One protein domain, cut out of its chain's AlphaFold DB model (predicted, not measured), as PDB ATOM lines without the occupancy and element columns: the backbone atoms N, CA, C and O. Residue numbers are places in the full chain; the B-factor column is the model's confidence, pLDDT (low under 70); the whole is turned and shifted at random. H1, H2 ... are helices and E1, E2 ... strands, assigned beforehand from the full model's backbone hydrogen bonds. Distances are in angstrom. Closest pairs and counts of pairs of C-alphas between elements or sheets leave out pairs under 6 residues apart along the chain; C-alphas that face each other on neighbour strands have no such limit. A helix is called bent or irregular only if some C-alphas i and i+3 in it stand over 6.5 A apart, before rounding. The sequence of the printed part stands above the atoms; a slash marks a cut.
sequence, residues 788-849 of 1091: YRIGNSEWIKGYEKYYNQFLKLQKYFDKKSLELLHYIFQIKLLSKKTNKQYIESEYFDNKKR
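Overview. This is residues 788 to 849 of the 1091 residues of the protein "FkbM family methyltransferase" of Campylobacter coli (UniProt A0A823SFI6). One long helix, H3, runs through the middle of a flat, only just loose model, with H2 on one side of it, running nearly antiparallel to it across a gap, and E1 on the other side. The short helix H1 packs on the later half of H3, and residues 788 to 789 run beside E1 as a short antiparallel pairing. The 62 printed residues include three named helices and one named strand in the order H1, H2, H3, E1, and the class is mostly helix; residues 841 to 849 follow as a tail with no named element. The whole is only just loose, close to compact, with a radius of gyration of the C-alphas of 12.8 A, and the C-alphas span 32 by 32 by 13 A.

Arrangement. Go along the printed part from Tyr 788; residues 788 to 789 pair antiparallel with residues 838 to 839 of E1, the strand of residues 838 to 840, which pairs with no named strand. Next you reach H1, residues 793 to 796, which touches H3, residues 815 to 834, with residues 825 to 832 of H3 alone. Their closest C-alphas are those of Ser 793 and Lys 832, 5.4 A apart. A short link leads to H2, residues 803 to 809, which is apart from H1. A tight link then leads from H2 to H3, and the two form a helical hairpin, opposite ways at a shallow tilt of 19 degrees. They only just touch, with 3 pairs of C-alphas within 8 A, and H3 does so with residues 818 to 822 alone; the closest C-alphas are those of Leu 809 and Leu 818, 7.6 A apart. Past another tight link, H3 and E1 are near each other, with 5 pairs of C-alphas within 10 A. E1 is apart from H1 and H2. In H3 every O i to N i+4 pair is within hydrogen-bond range, in H2 2 of 3 are, and H1 is too short for such a pair.

Along the chain. Find C-alpha 793 at (26.381, 49.220, -24.892), where H1 begins; it is neither bent nor irregular, but only just, with C-alphas 793 and 796 6.5 A apart. H2 covers 10.0 A from Tyr 803 to Leu 809. Look for C-alpha 815 at (7.945, 31.424, -26.352); from there H3 runs 28.0 A to Thr 834. E1 measures 7.1 A and ends at C-alpha 840, at (10.220, 54.316, -25.425).

Size, cuts and confidence. The C-alphas of Gly 798 and Lys 848 are the two farthest apart, at 36.6 A. The printed part has no cut, and no link between named elements is long. Residues 811 to 816 stand free, of which 815 to 816 belong to H3. The mean pLDDT of the printed part is 83.3; look at residues 841 to 848 for the values under 70.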
ATOM      1  N   TYR A 788      12.671  53.780 -20.967       73.62
ATOM      2  CA  TYR A 788      13.520  52.738 -20.395       73.62
ATOM      3  C   TYR A 788      14.992  53.073 -20.604       73.62
ATOM      4  O   TYR A 788      15.411  53.471 -21.694       73.62
ATOM      5  N   ARG A 789      15.806  52.879 -19.563       82.19
ATOM      6  CA  ARG A 789      17.258  53.046 -19.626       82.19
ATOM      7  C   ARG A 789      17.871  51.824 -20.297       82.19
ATOM      8  O   ARG A 789      17.756  50.701 -19.810       82.19
ATOM      9  N   ILE A 790      18.596  52.046 -21.386       81.62
ATOM     10  CA  ILE A 790      19.181  50.945 -22.162       81.62
ATOM     11  C   ILE A 790      20.477  50.432 -21.513       81.62
ATOM     12  O   ILE A 790      20.876  49.287 -21.718       81.62
ATOM     13  N   GLY A 791      21.122  51.237 -20.665       78.12
ATOM     14  CA  GLY A 791      22.356  50.867 -19.968       78.12
ATOM     15  C   GLY A 791      23.586  50.872 -20.877       78.12
ATOM     16  O   GLY A 791      23.559  51.438 -21.963       78.12
ATOM     17  N   ASN A 792      24.682  50.253 -20.430       80.88
ATOM     18  CA  ASN A 792      25.938  50.229 -21.189       80.88
ATOM     19  C   ASN A 792      25.806  49.391 -22.480       80.88
ATOM     20  O   ASN A 792      25.277  48.272 -22.436       80.88
ATOM     21  N   SER A 793      26.295  49.921 -23.605       80.88
ATOM     22  CA  SER A 793      26.381  49.220 -24.892       80.88
ATOM     23  C   SER A 793      27.383  48.063 -24.861       80.88
ATOM     24  O   SER A 793      27.183  47.086 -25.574       80.88
ATOM     25  N   GLU A 794      28.395  48.105 -23.987       86.25
ATOM     26  CA  GLU A 794      29.393  47.030 -23.836       86.25
ATOM     27  C   GLU A 794      28.801  45.712 -23.306       86.25
ATOM     28  O   GLU A 794      29.451  44.678 -23.399       86.25
ATOM     29  N   TRP A 795      27.568  45.705 -22.781       91.25
ATOM     30  CA  TRP A 795      26.924  44.483 -22.274       91.25
ATOM     31  C   TRP A 795      26.842  43.361 -23.328       91.25
ATOM     32  O   TRP A 795      26.941  42.192 -22.971       91.25
ATOM     33  N   ILE A 796      26.679  43.720 -24.612       89.81
ATOM     34  CA  ILE A 796      26.553  42.782 -25.748       89.81
ATOM     35  C   ILE A 796      27.886  42.517 -26.471       89.81
ATOM     36  O   ILE A 796      27.902  41.896 -27.533       89.81
ATOM     37  N   LYS A 797      29.006  43.032 -25.955       89.19
ATOM     38  CA  LYS A 797      30.310  42.922 -26.617       89.19
ATOM     39  C   LYS A 797      30.670  41.460 -26.891       89.19
ATOM     40  O   LYS A 797      30.646  40.650 -25.972       89.19
ATOM     41  N   GLY A 798      31.017  41.143 -28.138       87.00
ATOM     42  CA  GLY A 798      31.360  39.782 -28.571       87.00
ATOM     43  C   GLY A 798      30.150  38.916 -28.944       87.00
ATOM     44  O   GLY A 798      30.324  37.835 -29.494       87.00
ATOM     45  N   TYR A 799      28.929  39.404 -28.707       88.06
ATOM     46  CA  TYR A 799      27.669  38.706 -28.978       88.06
ATOM     47  C   TYR A 799      26.758  39.511 -29.914       88.06
ATOM     48  O   TYR A 799      25.535  39.376 -29.907       88.06
ATOM     49  N   GLU A 800      27.330  40.361 -30.767       86.12
ATOM     50  CA  GLU A 800      26.561  41.208 -31.681       86.12
ATOM     51  C   GLU A 800      25.790  40.403 -32.743       86.12
ATOM     52  O   GLU A 800      24.780  40.869 -33.269       86.12
ATOM     53  N   LYS A 801      26.244  39.180 -33.041       84.12
ATOM     54  CA  LYS A 801      25.599  38.228 -33.959       84.12
ATOM     55  C   LYS A 801      24.997  37.032 -33.204       84.12
ATOM     56  O   LYS A 801      25.176  35.886 -33.600       84.12
ATOM     57  N   TYR A 802      24.268  37.294 -32.118       86.69
ATOM     58  CA  TYR A 802      23.695  36.262 -31.238       86.69
ATOM     59  C   TYR A 802      22.648  35.329 -31.893       86.69
ATOM     60  O   TYR A 802      22.254  34.344 -31.275       86.69
ATOM     61  N   TYR A 803      22.193  35.605 -33.123       84.00
ATOM     62  CA  TYR A 803      21.085  34.895 -33.784       84.00
ATOM     63  C   TYR A 803      21.263  33.370 -33.818       84.00
ATOM     64  O   TYR A 803      20.343  32.631 -33.474       84.00
ATOM     65  N   ASN A 804      22.465  32.889 -34.140       83.69
ATOM     66  CA  ASN A 804      22.733  31.450 -34.202       83.69
ATOM     67  C   ASN A 804      22.660  30.780 -32.824       83.69
ATOM     68  O   ASN A 804      22.223  29.637 -32.727       83.69
ATOM     69  N   GLN A 805      23.062  31.478 -31.756       82.56
ATOM     70  CA  GLN A 805      22.876  30.974 -30.394       82.56
ATOM     71  C   GLN A 805      21.398  31.026 -30.001       82.56
ATOM     72  O   GLN A 805      20.875  30.047 -29.487       82.56
ATOM     73  N   PHE A 806      20.695  32.111 -30.334       85.75
ATOM     74  CA  PHE A 806      19.266  32.270 -30.067       85.75
ATOM     75  C   PHE A 806      18.405  31.154 -30.678       85.75
ATOM     76  O   PHE A 806      17.531  30.619 -29.999       85.75
ATOM     77  N   LEU A 807      18.671  30.758 -31.929       86.12
ATOM     78  CA  LEU A 807      17.952  29.657 -32.581       86.12
ATOM     79  C   LEU A 807      18.122  28.325 -31.840       86.12
ATOM     80  O   LEU A 807      17.161  27.568 -31.711       86.12
ATOM     81  N   LYS A 808      19.312  28.051 -31.288       86.25
ATOM     82  CA  LYS A 808      19.556  26.835 -30.494       86.25
ATOM     83  C   LYS A 808      18.707  26.797 -29.220       86.25
ATOM     84  O   LYS A 808      18.307  25.718 -28.794       86.25
ATOM     85  N   LEU A 809      18.368  27.957 -28.653       88.94
ATOM     86  CA  LEU A 809      17.568  28.059 -27.428       88.94
ATOM     87  C   LEU A 809      16.083  27.720 -27.631       88.94
ATOM     88  O   LEU A 809      15.395  27.430 -26.652       88.94
ATOM     89  N   GLN A 810      15.579  27.709 -28.874       89.00
ATOM     90  CA  GLN A 810      14.153  27.496 -29.165       89.00
ATOM     91  C   GLN A 810      13.611  26.160 -28.645       89.00
ATOM     92  O   GLN A 810      12.437  26.065 -28.301       89.00
ATOM     93  N   LYS A 811      14.469  25.138 -28.557       88.69
ATOM     94  CA  LYS A 811      14.099  23.801 -28.077       88.69
ATOM     95  C   LYS A 811      14.005  23.702 -26.548       88.69
ATOM     96  O   LYS A 811      13.436  22.739 -26.048       88.69
ATOM     97  N   TYR A 812      14.552  24.676 -25.813       90.69
ATOM     98  CA  TYR A 812      14.731  24.598 -24.357       90.69
ATOM     99  C   TYR A 812      13.875  25.596 -23.563       90.69
ATOM    100  O   TYR A 812      13.624  25.376 -22.378       90.69
ATOM    101  N   PHE A 813      13.419  26.685 -24.190       93.56
ATOM    102  CA  PHE A 813      12.728  27.788 -23.515       93.56
ATOM    103  C   PHE A 813      11.310  28.024 -24.048       93.56
ATOM    104  O   PHE A 813      11.022  27.802 -25.220       93.56
ATOM    105  N   ASP A 814      10.422  28.535 -23.184       91.75
ATOM    106  CA  ASP A 814       9.077  28.953 -23.595       91.75
ATOM    107  C   ASP A 814       9.113  30.173 -24.543       91.75
ATOM    108  O   ASP A 814      10.042  30.987 -24.513       91.75
ATOM    109  N   LYS A 815       8.068  30.323 -25.374       91.31
ATOM    110  CA  LYS A 815       7.945  31.424 -26.352       91.31
ATOM    111  C   LYS A 815       8.192  32.793 -25.710       91.31
ATOM    112  O   LYS A 815       8.932  33.605 -26.251       91.31
ATOM    113  N   LYS A 816       7.651  33.010 -24.508       90.88
ATOM    114  CA  LYS A 816       7.778  34.266 -23.757       90.88
ATOM    115  C   LYS A 816       9.224  34.574 -23.345       90.88
ATOM    116  O   LYS A 816       9.640  35.728 -23.387       90.88
ATOM    117  N   SER A 817       9.993  33.564 -22.945       93.88
ATOM    118  CA  SER A 817      11.414  33.700 -22.592       93.88
ATOM    119  C   SER A 817      12.251  34.047 -23.821       93.88
ATOM    120  O   SER A 817      13.125  34.909 -23.748       93.88
ATOM    121  N   LEU A 818      11.954  33.409 -24.957       92.25
ATOM    122  CA  LEU A 818      12.622  33.673 -26.230       92.25
ATOM    123  C   LEU A 818      12.304  35.080 -26.747       92.25
ATOM    124  O   LEU A 818      13.218  35.813 -27.111       92.25
ATOM    125  N   GLU A 819      11.039  35.500 -26.713       91.75
ATOM    126  CA  GLU A 819      10.630  36.865 -27.071       91.75
ATOM    127  C   GLU A 819      11.342  37.915 -26.208       91.75
ATOM    128  O   GLU A 819      11.873  38.890 -26.738       91.75
ATOM    129  N   LEU A 820      11.418  37.689 -24.891       91.94
ATOM    130  CA  LEU A 820      12.105  38.580 -23.954       91.94
ATOM    131  C   LEU A 820      13.599  38.713 -24.275       91.94
ATOM    132  O   LEU A 820      14.117  39.831 -24.338       91.94
ATOM    133  N   LEU A 821      14.296  37.593 -24.488       91.88
ATOM    134  CA  LEU A 821      15.707  37.620 -24.869       91.88
ATOM    135  C   LEU A 821      15.898  38.339 -26.203       91.88
ATOM    136  O   LEU A 821      16.695  39.274 -26.282       91.88
ATOM    137  N   HIS A 822      15.145  37.945 -27.233       91.25
ATOM    138  CA  HIS A 822      15.230  38.553 -28.558       91.25
ATOM    139  C   HIS A 822      15.065  40.072 -28.485       91.25
ATOM    140  O   HIS A 822      15.880  40.820 -29.028       91.25
ATOM    141  N   TYR A 823      14.062  40.523 -27.732       90.50
ATOM    142  CA  TYR A 823      13.786  41.932 -27.506       90.50
ATOM    143  C   TYR A 823      14.968  42.662 -26.848       90.50
ATOM    144  O   TYR A 823      15.439  43.677 -27.369       90.50
ATOM    145  N   ILE A 824      15.515  42.130 -25.749       91.12
ATOM    146  CA  ILE A 824      16.670  42.724 -25.053       91.12
ATOM    147  C   ILE A 824      17.863  42.880 -26.005       91.12
ATOM    148  O   ILE A 824      18.474  43.953 -26.061       91.12
ATOM    149  N   PHE A 825      18.183  41.841 -26.778       90.62
ATOM    150  CA  PHE A 825      19.301  41.881 -27.717       90.62
ATOM    151  C   PHE A 825      19.053  42.849 -28.882       90.62
ATOM    152  O   PHE A 825      19.961  43.607 -29.236       90.62
ATOM    153  N   GLN A 826      17.840  42.896 -29.444       89.25
ATOM    154  CA  GLN A 826      17.479  43.878 -30.473       89.25
ATOM    155  C   GLN A 826      17.673  45.315 -29.974       89.25
ATOM    156  O   GLN A 826      18.320  46.121 -30.647       89.25
ATOM    157  N   ILE A 827      17.193  45.627 -28.767       88.38
ATOM    158  CA  ILE A 827      17.358  46.955 -28.165       88.38
ATOM    159  C   ILE A 827      18.830  47.280 -27.899       88.38
ATOM    160  O   ILE A 827      19.274  48.401 -28.165       88.38
ATOM    161  N   LYS A 828      19.618  46.318 -27.409       88.62
ATOM    162  CA  LYS A 828      21.057  46.508 -27.175       88.62
ATOM    163  C   LYS A 828      21.832  46.743 -28.473       88.62
ATOM    164  O   LYS A 828      22.680  47.636 -28.512       88.62
ATOM    165  N   LEU A 829      21.505  46.021 -29.545       87.56
ATOM    166  CA  LEU A 829      22.075  46.245 -30.877       87.56
ATOM    167  C   LEU A 829      21.682  47.610 -31.441       87.56
ATOM    168  O   LEU A 829      22.535  48.334 -31.958       87.56
ATOM    169  N   LEU A 830      20.408  47.987 -31.310       83.62
ATOM    170  CA  LEU A 830      19.913  49.284 -31.753       83.62
ATOM    171  C   LEU A 830      20.588  50.429 -30.991       83.62
ATOM    172  O   LEU A 830      21.002  51.408 -31.605       83.62
ATOM    173  N   SER A 831      20.750  50.309 -29.673       83.25
ATOM    174  CA  SER A 831      21.461  51.298 -28.857       83.25
ATOM    175  C   SER A 831      22.931  51.410 -29.244       83.25
ATOM    176  O   SER A 831      23.412  52.528 -29.411       83.25
ATOM    177  N   LYS A 832      23.623  50.290 -29.500       81.75
ATOM    178  CA  LYS A 832      25.006  50.312 -30.004       81.75
ATOM    179  C   LYS A 832      25.116  51.050 -31.345       81.75
ATOM    180  O   LYS A 832      26.063  51.802 -31.541       81.75
ATOM    181  N   LYS A 833      24.139  50.875 -32.245       80.06
ATOM    182  CA  LYS A 833      24.097  51.548 -33.558       80.06
ATOM    183  C   LYS A 833      23.706  53.029 -33.480       80.06
ATOM    184  O   LYS A 833      24.259  53.844 -34.204       80.06
ATOM    185  N   THR A 834      22.739  53.376 -32.635       80.25
ATOM    186  CA  THR A 834      22.132  54.723 -32.580       80.25
ATOM    187  C   THR A 834      22.709  55.618 -31.483       80.25
ATOM    188  O   THR A 834      22.369  56.796 -31.411       80.25
ATOM    189  N   ASN A 835      23.548  55.062 -30.606       77.44
ATOM    190  CA  ASN A 835      24.116  55.698 -29.416       77.44
ATOM    191  C   ASN A 835      23.068  56.326 -28.468       77.44
ATOM    192  O   ASN A 835      23.366  57.235 -27.689       77.44
ATOM    193  N   LYS A 836      21.813  55.857 -28.531       76.75
ATOM    194  CA  LYS A 836      20.733  56.281 -27.631       76.75
ATOM    195  C   LYS A 836      20.913  55.643 -26.253       76.75
ATOM    196  O   LYS A 836      21.224  54.457 -26.153       76.75
ATOM    197  N   GLN A 837      20.669  56.424 -25.199       76.44
ATOM    198  CA  GLN A 837      20.720  55.968 -23.799       76.44
ATOM    199  C   GLN A 837      19.350  55.541 -23.242       76.44
ATOM    200  O   GLN A 837      19.294  54.828 -22.235       76.44
ATOM    201  N   TYR A 838      18.265  55.952 -23.904       81.75
ATOM    202  CA  TYR A 838      16.883  55.681 -23.512       81.75
ATOM    203  C   TYR A 838      16.033  55.328 -24.736       81.75
ATOM    204  O   TYR A 838      16.291  55.848 -25.826       81.75
ATOM    205  N   ILE A 839      15.034  54.468 -24.544       79.56
ATOM    206  CA  ILE A 839      14.004  54.148 -25.543       79.56
ATOM    207  C   ILE A 839      12.611  54.243 -24.924       79.56
ATOM    208  O   ILE A 839      12.439  53.959 -23.741       79.56
ATOM    209  N   GLU A 840      11.622  54.599 -25.732       74.38
ATOM    210  CA  GLU A 840      10.220  54.316 -25.425       74.38
ATOM    211  C   GLU A 840       9.926  52.873 -25.860       74.38
ATOM    212  O   GLU A 840      10.459  52.403 -26.871       74.38
ATOM    213  N   SER A 841       9.165  52.135 -25.055       69.56
ATOM    214  CA  SER A 841       8.822  50.741 -25.336       69.56
ATOM    215  C   SER A 841       7.468  50.379 -24.756       69.56
ATOM    216  O   SER A 841       7.231  50.588 -23.568       69.56
ATOM    217  N   GLU A 842       6.645  49.745 -25.587       67.69
ATOM    218  CA  GLU A 842       5.356  49.167 -25.203       67.69
ATOM    219  C   GLU A 842       5.504  47.760 -24.590       67.69
ATOM    220  O   GLU A 842       4.617  47.291 -23.885       67.69
ATOM    221  N   TYR A 843       6.652  47.087 -24.781       69.38
ATOM    222  CA  TYR A 843       6.858  45.691 -24.351       69.38
ATOM    223  C   TYR A 843       6.720  45.498 -22.830       69.38
ATOM    224  O   TYR A 843       6.258  44.460 -22.359       69.38
ATOM    225  N   PHE A 844       7.123  46.504 -22.051       66.69
ATOM    226  CA  PHE A 844       7.010  46.512 -20.591       66.69
ATOM    227  C   PHE A 844       5.934  47.483 -20.088       66.69
ATOM    228  O   PHE A 844       5.886  47.753 -18.886       66.69
ATOM    229  N   ASP A 845       5.095  48.029 -20.974       62.94
ATOM    230  CA  ASP A 845       4.146  49.092 -20.639       62.94
ATOM    231  C   ASP A 845       2.967  48.568 -19.811       62.94
ATOM    232  O   ASP A 845       1.865  48.282 -20.272       62.94
ATOM    233  N   ASN A 846       3.239  48.402 -18.523       69.00
ATOM    234  CA  ASN A 846       2.245  48.223 -17.491       69.00
ATOM    235  C   ASN A 846       2.387  49.387 -16.516       69.00
ATOM    236  O   ASN A 846       2.940  49.246 -15.420       69.00
ATOM    237  N   LYS A 847       1.903  50.554 -16.949       67.94
ATOM    238  CA  LYS A 847       1.933  51.814 -16.198       67.94
ATOM    239  C   LYS A 847       1.513  51.635 -14.736       67.94
ATOM    240  O   LYS A 847       2.225  52.092 -13.851       67.94
ATOM    241  N   LYS A 848       0.448  50.866 -14.464       68.81
ATOM    242  CA  LYS A 848      -0.010  50.547 -13.096       68.81
ATOM    243  C   LYS A 848       1.057  49.825 -12.264       68.81
ATOM    244  O   LYS A 848       1.312  50.211 -11.128       68.81
ATOM    245  N   ARG A 849       1.723  48.809 -12.821       71.81
ATOM    246  CA  ARG A 849       2.815  48.105 -12.125       71.81
ATOM    247  C   ARG A 849       4.052  48.985 -11.946       71.81
ATOM    248  O   ARG A 849       4.675  48.918 -10.894       71.81
TER     249      ARG A 849